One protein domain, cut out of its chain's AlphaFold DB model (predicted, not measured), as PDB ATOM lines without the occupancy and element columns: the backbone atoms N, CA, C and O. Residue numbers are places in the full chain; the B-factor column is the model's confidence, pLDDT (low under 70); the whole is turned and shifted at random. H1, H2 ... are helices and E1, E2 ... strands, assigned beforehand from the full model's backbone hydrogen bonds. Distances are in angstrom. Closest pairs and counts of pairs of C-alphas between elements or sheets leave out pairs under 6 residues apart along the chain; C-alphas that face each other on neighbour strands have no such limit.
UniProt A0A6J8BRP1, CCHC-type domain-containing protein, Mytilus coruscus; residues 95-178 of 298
ATOM      1  N   THR A  95      46.754  18.902 -44.635       59.78
ATOM      2  CA  THR A  95      46.548  20.183 -45.313       59.78
ATOM      3  C   THR A  95      45.567  20.963 -44.460       59.78
ATOM      4  O   THR A  95      44.557  20.414 -44.015       59.78
ATOM      5  N   ILE A  96      45.930  22.189 -44.127       69.25
ATOM      6  CA  ILE A  96      45.088  23.034 -43.315       69.25
ATOM      7  C   ILE A  96      44.425  24.016 -44.247       69.25
ATOM      8  O   ILE A  96      45.083  24.806 -44.920       69.25
ATOM      9  N   ASP A  97      43.109  23.918 -44.279       74.31
ATOM     10  CA  ASP A  97      42.282  24.768 -45.104       74.31
ATOM     11  C   ASP A  97      41.959  26.023 -44.289       74.31
ATOM     12  O   ASP A  97      41.270  25.980 -43.267       74.31
ATOM     13  N   ILE A  98      42.523  27.143 -44.724       80.06
ATOM     14  CA  ILE A  98      42.279  28.479 -44.193       80.06
ATOM     15  C   ILE A  98      41.251  29.128 -45.113       80.06
ATOM     16  O   ILE A  98      41.544  29.410 -46.271       80.06
ATOM     17  N   THR A  99      40.041  29.378 -44.623       79.50
ATOM     18  CA  THR A  99      39.018  30.076 -45.411       79.50
ATOM     19  C   THR A  99      39.041  31.563 -45.085       79.50
ATOM     20  O   THR A  99      38.720  31.969 -43.969       79.50
ATOM     21  N   LEU A 100      39.416  32.362 -46.078       80.50
ATOM     22  CA  LEU A 100      39.313  33.813 -46.082       80.50
ATOM     23  C   LEU A 100      37.965  34.174 -46.723       80.50
ATOM     24  O   LEU A 100      37.621  33.628 -47.769       80.50
ATOM     25  N   PHE A 101      37.187  35.065 -46.117       75.62
ATOM     26  CA  PHE A 101      35.945  35.560 -46.731       75.62
ATOM     27  C   PHE A 101      36.119  37.021 -47.147       75.62
ATOM     28  O   PHE A 101      37.208  37.564 -47.029       75.62
ATOM     29  N   GLY A 102      35.088  37.657 -47.697       77.38
ATOM     30  CA  GLY A 102      35.123  39.084 -48.021       77.38
ATOM     31  C   GLY A 102      36.264  39.524 -48.955       77.38
ATOM     32  O   GLY A 102      36.601  40.705 -48.969       77.38
ATOM     33  N   ILE A 103      36.898  38.602 -49.690       80.81
ATOM     34  CA  ILE A 103      37.984  38.941 -50.612       80.81
ATOM     35  C   ILE A 103      37.346  39.366 -51.933       80.81
ATOM     36  O   ILE A 103      36.608  38.560 -52.493       80.81
ATOM     37  N   PRO A 104      37.613  40.577 -52.453       80.88
ATOM     38  CA  PRO A 104      37.072  40.998 -53.742       80.88
ATOM     39  C   PRO A 104      37.406  39.982 -54.838       80.88
ATOM     40  O   PRO A 104      38.537  39.496 -54.897       80.88
ATOM     41  N   TYR A 105      36.439  39.633 -55.688       77.44
ATOM     42  CA  TYR A 105      36.649  38.629 -56.744       77.44
ATOM     43  C   TYR A 105      37.683  39.071 -57.783       77.44
ATOM     44  O   TYR A 105      38.332  38.244 -58.421       77.44
ATOM     45  N   GLU A 106      37.875  40.379 -57.918       82.44
ATOM     46  CA  GLU A 106      38.866  41.011 -58.781       82.44
ATOM     47  C   GLU A 106      40.293  40.843 -58.236       82.44
ATOM     48  O   GLU A 106      41.275  41.098 -58.944       82.44
ATOM     49  N   LEU A 107      40.436  40.427 -56.970       84.94
ATOM     50  CA  LEU A 107      41.735  40.260 -56.341       84.94
ATOM     51  C   LEU A 107      42.429  39.015 -56.891       84.94
ATOM     52  O   LEU A 107      41.998  37.883 -56.692       84.94
ATOM     53  N   LYS A 108      43.557  39.229 -57.567       89.88
ATOM     54  CA  LYS A 108      44.321  38.147 -58.186       89.88
ATOM     55  C   LYS A 108      44.927  37.192 -57.136       89.88
ATOM     56  O   LYS A 108      45.443  37.662 -56.114       89.88
ATOM     57  N   PRO A 109      44.951  35.865 -57.386       87.50
ATOM     58  CA  PRO A 109      45.532  34.888 -56.462       87.50
ATOM     59  C   PRO A 109      46.993  35.178 -56.091       87.50
ATOM     60  O   PRO A 109      47.406  34.900 -54.965       87.50
ATOM     61  N   GLU A 110      47.776  35.770 -56.995       92.62
ATOM     62  CA  GLU A 110      49.175  36.144 -56.759       92.62
ATOM     63  C   GLU A 110      49.300  37.211 -55.670       92.62
ATOM     64  O   GLU A 110      50.230  37.167 -54.864       92.62
ATOM     65  N   TYR A 111      48.345  38.143 -55.604       92.69
ATOM     66  CA  TYR A 111      48.323  39.172 -54.570       92.69
ATOM     67  C   TYR A 111      48.041  38.557 -53.195       92.69
ATOM     68  O   TYR A 111      48.773  38.823 -52.238       92.69
ATOM     69  N   ILE A 112      47.031  37.681 -53.111       89.38
ATOM     70  CA  ILE A 112      46.706  36.936 -51.884       89.38
ATOM     71  C   ILE A 112      47.916  36.116 -51.448       89.38
ATOM     72  O   ILE A 112      48.317  36.182 -50.287       89.38
ATOM     73  N   ARG A 113      48.544  35.398 -52.388       91.06
ATOM     74  CA  ARG A 113      49.738  34.599 -52.125       91.06
ATOM     75  C   ARG A 113      50.871  35.457 -51.581       91.06
ATOM     76  O   ARG A 113      51.370  35.145 -50.513       91.06
ATOM     77  N   ASN A 114      51.227  36.560 -52.235       91.25
ATOM     78  CA  ASN A 114      52.314  37.437 -51.788       91.25
ATOM     79  C   ASN A 114      52.069  37.995 -50.369       91.25
ATOM     80  O   ASN A 114      52.976  38.047 -49.539       91.25
ATOM     81  N   LYS A 115      50.819  38.357 -50.044       89.44
ATOM     82  CA  LYS A 115      50.459  38.827 -48.696       89.44
ATOM     83  C   LYS A 115      50.510  37.715 -47.647       89.44
ATOM     84  O   LYS A 115      51.046  37.933 -46.564       89.44
ATOM     85  N   MET A 116      49.979  36.539 -47.969       86.44
ATOM     86  CA  MET A 116      49.835  35.418 -47.036       86.44
ATOM     87  C   MET A 116      51.112  34.583 -46.885       86.44
ATOM     88  O   MET A 116      51.327  33.992 -45.830       86.44
ATOM     89  N   GLN A 117      51.991  34.571 -47.889       86.25
ATOM     90  CA  GLN A 117      53.217  33.767 -47.904       86.25
ATOM     91  C   GLN A 117      54.235  34.202 -46.843       86.25
ATOM     92  O   GLN A 117      55.119  33.433 -46.479       86.25
ATOM     93  N   LYS A 118      54.064  35.407 -46.281       80.81
ATOM     94  CA  LYS A 118      54.803  35.874 -45.100       80.81
ATOM     95  C   LYS A 118      54.447  35.111 -43.821       80.81
ATOM     96  O   LYS A 118      55.260  35.063 -42.907       80.81
ATOM     97  N   TYR A 119      53.240  34.554 -43.749       79.94
ATOM     98  CA  TYR A 119      52.702  33.897 -42.556       79.94
ATOM     99  C   TYR A 119      52.596  32.383 -42.725       79.94
ATOM    100  O   TYR A 119      52.757  31.643 -41.758       79.94
ATOM    101  N   VAL A 120      52.304  31.914 -43.943       83.00
ATOM    102  CA  VAL A 120      52.038  30.500 -44.193       83.00
ATOM    103  C   VAL A 120      52.545  30.055 -45.564       83.00
ATOM    104  O   VAL A 120      52.442  30.785 -46.545       83.00
ATOM    105  N   ASP A 121      53.071  28.833 -45.646       81.81
ATOM    106  CA  ASP A 121      53.447  28.214 -46.920       81.81
ATOM    107  C   ASP A 121      52.189  27.710 -47.646       81.81
ATOM    108  O   ASP A 121      51.575  26.707 -47.254       81.81
ATOM    109  N   ILE A 122      51.772  28.465 -48.665       85.50
ATOM    110  CA  ILE A 122      50.538  28.238 -49.419       85.50
ATOM    111  C   ILE A 122      50.796  27.245 -50.545       85.50
ATOM    112  O   ILE A 122      51.604  27.499 -51.438       85.50
ATOM    113  N   ARG A 123      50.032  26.152 -50.561       86.38
ATOM    114  CA  ARG A 123      50.061  25.178 -51.659       86.38
ATOM    115  C   ARG A 123      49.074  25.523 -52.758       86.38
ATOM    116  O   ARG A 123      49.423  25.489 -53.934       86.38
ATOM    117  N   GLU A 124      47.847  25.838 -52.369       87.94
ATOM    118  CA  GLU A 124      46.733  26.012 -53.294       87.94
ATOM    119  C   GLU A 124      45.809  27.125 -52.799       87.94
ATOM    120  O   GLU A 124      45.633  27.310 -51.596       87.94
ATOM    121  N   ILE A 125      45.230  27.876 -53.733       87.12
ATOM    122  CA  ILE A 125      44.212  28.891 -53.464       87.12
ATOM    123  C   ILE A 125      43.004  28.527 -54.323       87.12
ATOM    124  O   ILE A 125      43.121  28.467 -55.544       87.12
ATOM    125  N   LYS A 126      41.861  28.272 -53.686       83.50
ATOM    126  CA  LYS A 126      40.593  27.948 -54.342       83.50
ATOM    127  C   LYS A 126      39.612  29.086 -54.132       83.50
ATOM    128  O   LYS A 126      39.316  29.438 -52.993       83.50
ATOM    129  N   TYR A 127      39.087  29.624 -55.223       79.81
ATOM    130  CA  TYR A 127      37.954  30.538 -55.167       79.81
ATOM    131  C   TYR A 127      36.680  29.708 -55.129       79.81
ATOM    132  O   TYR A 127      36.407  28.938 -56.047       79.81
ATOM    133  N   ASN A 128      35.915  29.861 -54.058       72.56
ATOM    134  CA  ASN A 128      34.571  29.324 -53.974       72.56
ATOM    135  C   ASN A 128      33.617  30.449 -54.365       72.56
ATOM    136  O   ASN A 128      33.263  31.296 -53.544       72.56
ATOM    137  N   THR A 129      33.229  30.468 -55.638       62.75
ATOM    138  CA  THR A 129      32.069  31.232 -56.088       62.75
ATOM    139  C   THR A 129      30.819  30.466 -55.669       62.75
ATOM    140  O   THR A 129      30.647  29.290 -55.998       62.75
ATOM    141  N   TYR A 130      29.933  31.104 -54.907       59.69
ATOM    142  CA  TYR A 130      28.600  30.544 -54.716       59.69
ATOM    143  C   TYR A 130      27.866  30.670 -56.049       59.69
ATOM    144  O   TYR A 130      27.528  31.773 -56.467       59.69
ATOM    145  N   LYS A 131      27.648  29.534 -56.722       49.16
ATOM    146  CA  LYS A 131      26.998  29.463 -58.040       49.16
ATOM    147  C   LYS A 131      25.633  30.172 -58.075       49.16
ATOM    148  O   LYS A 131      25.238  30.662 -59.123       49.16
ATOM    149  N   ASP A 132      24.974  30.268 -56.923       56.09
ATOM    150  CA  ASP A 132      23.639  30.851 -56.776       56.09
ATOM    151  C   ASP A 132      23.647  32.330 -56.332       56.09
ATOM    152  O   ASP A 132      22.583  32.907 -56.130       56.09
ATOM    153  N   PHE A 133      24.821  32.955 -56.160       56.94
ATOM    154  CA  PHE A 133      24.940  34.351 -55.718       56.94
ATOM    155  C   PHE A 133      25.971  35.133 -56.559       56.94
ATOM    156  O   PHE A 133      27.075  35.406 -56.079       56.94
ATOM    157  N   PRO A 134      25.628  35.496 -57.811       54.75
ATOM    158  CA  PRO A 134      26.521  36.225 -58.721       54.75
ATOM    159  C   PRO A 134      26.816  37.673 -58.287       54.75
ATOM    160  O   PRO A 134      27.833  38.219 -58.697       54.75
ATOM    161  N   ASP A 135      25.986  38.266 -57.422       55.78
ATOM    162  CA  ASP A 135      26.060  39.696 -57.064       55.78
ATOM    163  C   ASP A 135      26.892  40.008 -55.812       55.78
ATOM    164  O   ASP A 135      26.937  41.149 -55.350       55.78
ATOM    165  N   ILE A 136      27.551  39.016 -55.212       56.31
ATOM    166  CA  ILE A 136      28.428  39.311 -54.081       56.31
ATOM    167  C   ILE A 136      29.725  39.866 -54.670       56.31
ATOM    168  O   ILE A 136      30.470  39.139 -55.307       56.31
ATOM    169  N   SER A 137      30.052  41.132 -54.426       56.19
ATOM    170  CA  SER A 137      31.357  41.720 -54.789       56.19
ATOM    171  C   SER A 137      32.534  41.122 -54.000       56.19
ATOM    172  O   SER A 137      33.685  41.513 -54.169       56.19
ATOM    173  N   SER A 138      32.256  40.169 -53.109       56.22
ATOM    174  CA  SER A 138      33.196  39.609 -52.153       56.22
ATOM    175  C   SER A 138      33.094  38.080 -52.143       56.22
ATOM    176  O   SER A 138      32.066  37.509 -51.776       56.22
ATOM    177  N   GLY A 139      34.159  37.412 -52.564       65.25
ATOM    178  CA  GLY A 139      34.269  35.968 -52.643       65.25
ATOM    179  C   GLY A 139      34.785  35.299 -51.379       65.25
ATOM    180  O   GLY A 139      35.307  35.925 -50.450       65.25
ATOM    181  N   VAL A 140      34.634  33.977 -51.367       67.00
ATOM    182  CA  VAL A 140      35.246  33.097 -50.375       67.00
ATOM    183  C   VAL A 140      36.465  32.447 -51.008       67.00
ATOM    184  O   VAL A 140      36.366  31.782 -52.037       67.00
ATOM    185  N   VAL A 141      37.622  32.617 -50.380       73.19
ATOM    186  CA  VAL A 141      38.889  32.055 -50.838       73.19
ATOM    187  C   VAL A 141      39.373  31.045 -49.815       73.19
ATOM    188  O   VAL A 141      39.718  31.389 -48.687       73.19
ATOM    189  N   THR A 142      39.426  29.780 -50.208       72.88
ATOM    190  CA  THR A 142      40.048  28.733 -49.401       72.88
ATOM    191  C   THR A 142      41.520  28.626 -49.774       72.88
ATOM    192  O   THR A 142      41.878  28.245 -50.886       72.88
ATOM    193  N   VAL A 143      42.384  28.966 -48.830       74.50
ATOM    194  CA  VAL A 143      43.833  28.833 -48.913       74.50
ATOM    195  C   VAL A 143      44.229  27.523 -48.245       74.50
ATOM    196  O   VAL A 143      44.062  27.350 -47.042       74.50
ATOM    197  N   VAL A 144      44.772  26.590 -49.020       72.38
ATOM    198  CA  VAL A 144      45.297  25.324 -48.508       72.38
ATOM    199  C   VAL A 144      46.759  25.531 -48.141       72.38
ATOM    200  O   VAL A 144      47.609  25.768 -49.008       72.38
ATOM    201  N   ALA A 145      47.064  25.434 -46.853       72.12
ATOM    202  CA  ALA A 145      48.376  25.744 -46.308       72.12
ATOM    203  C   ALA A 145      48.839  24.695 -45.283       72.12
ATOM    204  O   ALA A 145      48.056  23.877 -44.803       72.12
ATOM    205  N   ASN A 146      50.131  24.668 -44.951       66.94
ATOM    206  CA  ASN A 146      50.662  23.742 -43.940       66.94
ATOM    207  C   ASN A 146      50.900  24.449 -42.593       66.94
ATOM    208  O   ASN A 146      51.420  25.557 -42.561       66.94
ATOM    209  N   ARG A 147      50.642  23.722 -41.491       53.62
ATOM    210  CA  ARG A 147      51.021  23.992 -40.079       53.62
ATOM    211  C   ARG A 147      50.202  24.923 -39.155       53.62
ATOM    212  O   ARG A 147      50.573  24.955 -37.988       53.62
ATOM    213  N   GLN A 148      49.066  25.525 -39.512       49.62
ATOM    214  CA  GLN A 148      48.128  26.059 -38.497       49.62
ATOM    215  C   GLN A 148      46.687  26.240 -38.994       49.62
ATOM    216  O   GLN A 148      46.487  26.665 -40.126       49.62
ATOM    217  N   GLN A 149      45.693  25.934 -38.144       42.69
ATOM    218  CA  GLN A 149      44.272  26.206 -38.405       42.69
ATOM    219  C   GLN A 149      43.964  27.649 -38.031       42.69
ATOM    220  O   GLN A 149      43.965  28.001 -36.855       42.69
ATOM    221  N   ILE A 150      43.687  28.472 -39.037       49.16
ATOM    222  CA  ILE A 150      43.271  29.860 -38.860       49.16
ATOM    223  C   ILE A 150      41.886  29.969 -39.493       49.16
ATOM    224  O   ILE A 150      41.750  29.885 -40.710       49.16
ATOM    225  N   SER A 151      40.839  30.089 -38.673       44.88
ATOM    226  CA  SER A 151      39.509  30.455 -39.165       44.88
ATOM    227  C   SER A 151      39.241  31.904 -38.789       44.88
ATOM    228  O   SER A 151      38.987  32.200 -37.622       44.88
ATOM    229  N   THR A 152      39.285  32.808 -39.757       45.50
ATOM    230  CA  THR A 152      38.811  34.183 -39.576       45.50
ATOM    231  C   THR A 152      37.354  34.245 -40.010       45.50
ATOM    232  O   THR A 152      37.043  34.018 -41.180       45.50
ATOM    233  N   ARG A 153      36.448  34.493 -39.059       46.22
ATOM    234  CA  ARG A 153      35.034  34.785 -39.338       46.22
ATOM    235  C   ARG A 153      34.855  36.294 -39.495       46.22
ATOM    236  O   ARG A 153      35.546  37.050 -38.819       46.22
ATOM    237  N   TYR A 154      33.931  36.708 -40.357       44.66
ATOM    238  CA  TYR A 154      33.583  38.121 -40.540       44.66
ATOM    239  C   TYR A 154      32.455  38.497 -39.590       44.66
ATOM    240  O   TYR A 154      31.536  37.707 -39.350       44.66
ATOM    241  N   GLU A 155      32.511  39.725 -39.091       35.81
ATOM    242  CA  GLU A 155      31.407  40.377 -38.403       35.81
ATOM    243  C   GLU A 155      30.251  40.529 -39.409       35.81
ATOM    244  O   GLU A 155      30.375  41.226 -40.411       35.81
ATOM    245  N   GLY A 156      29.174  39.757 -39.224       45.59
ATOM    246  CA  GLY A 156      28.043  39.684 -40.164       45.59
ATOM    247  C   GLY A 156      27.894  38.365 -40.932       45.59
ATOM    248  O   GLY A 156      26.888  38.180 -41.616       45.59
ATOM    249  N   GLN A 157      28.813  37.400 -40.787       56.00
ATOM    250  CA  GLN A 157      28.533  36.026 -41.221       56.00
ATOM    251  C   GLN A 157      27.268  35.550 -40.481       56.00
ATOM    252  O   GLN A 157      27.244  35.669 -39.252       56.00
ATOM    253  N   PRO A 158      26.214  35.049 -41.162       53.56
ATOM    254  CA  PRO A 158      24.990  34.627 -40.490       53.56
ATOM    255  C   PRO A 158      25.346  33.595 -39.421       53.56
ATOM    256  O   PRO A 158      25.775  32.475 -39.710       53.56
ATOM    257  N   HIS A 159      25.252  34.030 -38.165       54.94
ATOM    258  CA  HIS A 159      25.624  33.236 -37.014       54.94
ATOM    259  C   HIS A 159      24.613  32.103 -36.880       54.94
ATOM    260  O   HIS A 159      23.408  32.318 -36.754       54.94
ATOM    261  N   GLY A 160      25.129  30.882 -36.904       58.88
ATOM    262  CA  GLY A 160      24.340  29.687 -36.678       58.88
ATOM    263  C   GLY A 160      24.003  28.972 -37.973       58.88
ATOM    264  O   GLY A 160      23.344  29.496 -38.873       58.88
ATOM    265  N   LYS A 161      24.418  27.704 -38.020       71.00
ATOM    266  CA  LYS A 161      23.734  26.703 -38.835       71.00
ATOM    267  C   LYS A 161      22.233  26.895 -38.592       71.00
ATOM    268  O   LYS A 161      21.841  26.984 -37.430       71.00
ATOM    269  N   LYS A 162      21.430  26.992 -39.658       88.31
ATOM    270  CA  LYS A 162      19.965  27.014 -39.535       88.31
ATOM    271  C   LYS A 162      19.553  25.903 -38.579       88.31
ATOM    272  O   LYS A 162      20.075  24.786 -38.684       88.31
ATOM    273  N   CYS A 163      18.670  26.215 -37.636       88.94
ATOM    274  CA  CYS A 163      18.144  25.214 -36.728       88.94
ATOM    275  C   CYS A 163      17.595  24.049 -37.559       88.94
ATOM    276  O   CYS A 163      16.721  24.250 -38.399       88.94
ATOM    277  N   LEU A 164      18.101  22.829 -37.368       89.31
ATOM    278  CA  LEU A 164      17.666  21.691 -38.194       89.31
ATOM    279  C   LEU A 164      16.200  21.329 -37.922       89.31
ATOM    280  O   LEU A 164      15.590  20.637 -38.733       89.31
ATOM    281  N   ASN A 165      15.650  21.808 -36.800       93.31
ATOM    282  CA  ASN A 165      14.246  21.666 -36.461       93.31
ATOM    283  C   ASN A 165      13.379  22.663 -37.251       93.31
ATOM    284  O   ASN A 165      12.676  22.263 -38.172       93.31
ATOM    285  N   CYS A 166      13.457  23.962 -36.950       93.25
ATOM    286  CA  CYS A 166      12.551  24.969 -37.517       93.25
ATOM    287  C   CYS A 166      13.091  25.719 -38.748       93.25
ATOM    288  O   CYS A 166      12.347  26.455 -39.387       93.25
ATOM    289  N   GLN A 167      14.365  25.527 -39.105       90.81
ATOM    290  CA  GLN A 167      15.097  26.239 -40.169       90.81
ATOM    291  C   GLN A 167      15.318  27.743 -39.928       90.81
ATOM    292  O   GLN A 167      15.884  28.417 -40.792       90.81
ATOM    293  N   ALA A 168      14.945  28.268 -38.757       90.31
ATOM    294  CA  ALA A 168      15.241  29.645 -38.372       90.31
ATOM    295  C   ALA A 168      16.719  29.829 -37.976       90.31
ATOM    296  O   ALA A 168      17.426  28.879 -37.623       90.31
ATOM    297  N   HIS A 169      17.184  31.077 -38.044       89.69
ATOM    298  CA  HIS A 169      18.502  31.494 -37.564       89.69
ATOM    299  C   HIS A 169      18.445  31.905 -36.081       89.69
ATOM    300  O   HIS A 169      17.368  32.126 -35.531       89.69
ATOM    301  N   GLY A 170      19.608  32.012 -35.431       89.56
ATOM    302  CA  GLY A 170      19.728  32.520 -34.055       89.56
ATOM    303  C   GLY A 170      19.738  31.466 -32.941       89.56
ATOM    304  O   GLY A 170      20.002  31.821 -31.800       89.56
ATOM    305  N   HIS A 171      19.516  30.182 -33.244       90.94
ATOM    306  CA  HIS A 171      19.654  29.075 -32.288       90.94
ATOM    307  C   HIS A 171      20.065  27.769 -32.991       90.94
ATOM    308  O   HIS A 171      19.872  27.611 -34.199       90.94
ATOM    309  N   ILE A 172      20.633  26.822 -32.241       92.00
ATOM    310  CA  ILE A 172      20.898  25.451 -32.713       92.00
ATOM    311  C   ILE A 172      19.703  24.543 -32.397       92.00
ATOM    312  O   ILE A 172      18.891  24.874 -31.544       92.00
ATOM    313  N   SER A 173      19.595  23.372 -33.037       91.69
ATOM    314  CA  SER A 173      18.454  22.452 -32.844       91.69
ATOM    315  C   SER A 173      18.176  22.061 -31.389       91.69
ATOM    316  O   SER A 173      17.052  21.685 -31.082       91.69
ATOM    317  N   LEU A 174      19.191  22.134 -30.524       90.19
ATOM    318  CA  LEU A 174      19.080  21.845 -29.095       90.19
ATOM    319  C   LEU A 174      18.318  22.940 -28.328       90.19
ATOM    320  O   LEU A 174      17.582  22.624 -27.402       90.19
ATOM    321  N   ASP A 175      18.443  24.192 -28.768       93.31
ATOM    322  CA  ASP A 175      17.840  25.379 -28.149       93.31
ATOM    323  C   ASP A 175      16.612  25.862 -28.943       93.31
ATOM    324  O   ASP A 175      16.254  27.040 -28.919       93.31
ATOM    325  N   CYS A 176      15.987  24.974 -29.727       93.94
ATOM    326  CA  CYS A 176      14.834  25.338 -30.542       93.94
ATOM    327  C   CYS A 176      13.588  25.530 -29.666       93.94
ATOM    328  O   CYS A 176      13.201  24.592 -28.971       93.94
ATOM    329  N   PRO A 177      12.924  26.702 -29.716       95.31
ATOM    330  CA  PRO A 177      11.699  26.934 -28.953       95.31
ATOM    331  C   PRO A 177      10.502  26.167 -29.531       95.31
ATOM    332  O   PRO A 177       9.510  25.952 -28.837       95.31
ATOM    333  N   GLU A 178      10.577  25.755 -30.800       95.50
ATOM    334  CA  GLU A 178       9.575  24.877 -31.396       95.50
ATOM    335  C   GLU A 178       9.787  23.436 -30.918       95.50
ATOM    336  O   GLU A 178      10.933  22.974 -30.852       95.50
TER     337      GLU A 178
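What this domain is: This is residues 95 to 178 of the 298 residues of the protein "CCHC-type domain-containing protein" of Mytilus coruscus (UniProt A0A6J8BRP1). With little regular structure, this is a small, strongly twisted three-stranded sheet with H1 across one face and a long tail, residues 146 to 178, without named elements. The 84 printed residues run E1, H1, E2, E3; the mixed-class named elements hold 32, and the sheet, E1 E3 E2, is antiparallel. The whole is loose, radius of gyration of the C-alphas 15.9 A, spanning 49 by 32 by 20 A.

How they stand to each other: Start at E3, residues 138 to 145; beside E1, residues 96 to 104, N 98 and O 143 are 2.8 A apart. E2, residues 122 to 128, makes a hairpin with E3: N 142 to O 126, 2.8 A. H1, residues 109 to 116, every O i to N i+4 pair within hydrogen-bond range, is on the sheet at height 8.6 A; its closest C-alphas to E2 are Pro 109 and Ile 125, 6.8 A. E1, H1, E2 form a split strand-helix-strand unit, E3 between the strands, its crossover right-handed.

Where its parts are: Find C-alpha 96 at (45.088, 23.034, -43.315); E1 runs 22.3 A, bending 60 degrees at residue 101. H1 spans 10.4 A, E2 16.6 A; E3, 21.4 A, ends at (48.376, 25.744, -46.308).

The domain as a whole: C-alphas 114 and 178 lie farthest apart, 49.0 A. The printed part has no cut; no link is long. pLDDT is under 70 at residues 95 to 96, 129 to 140 and 146 to 160.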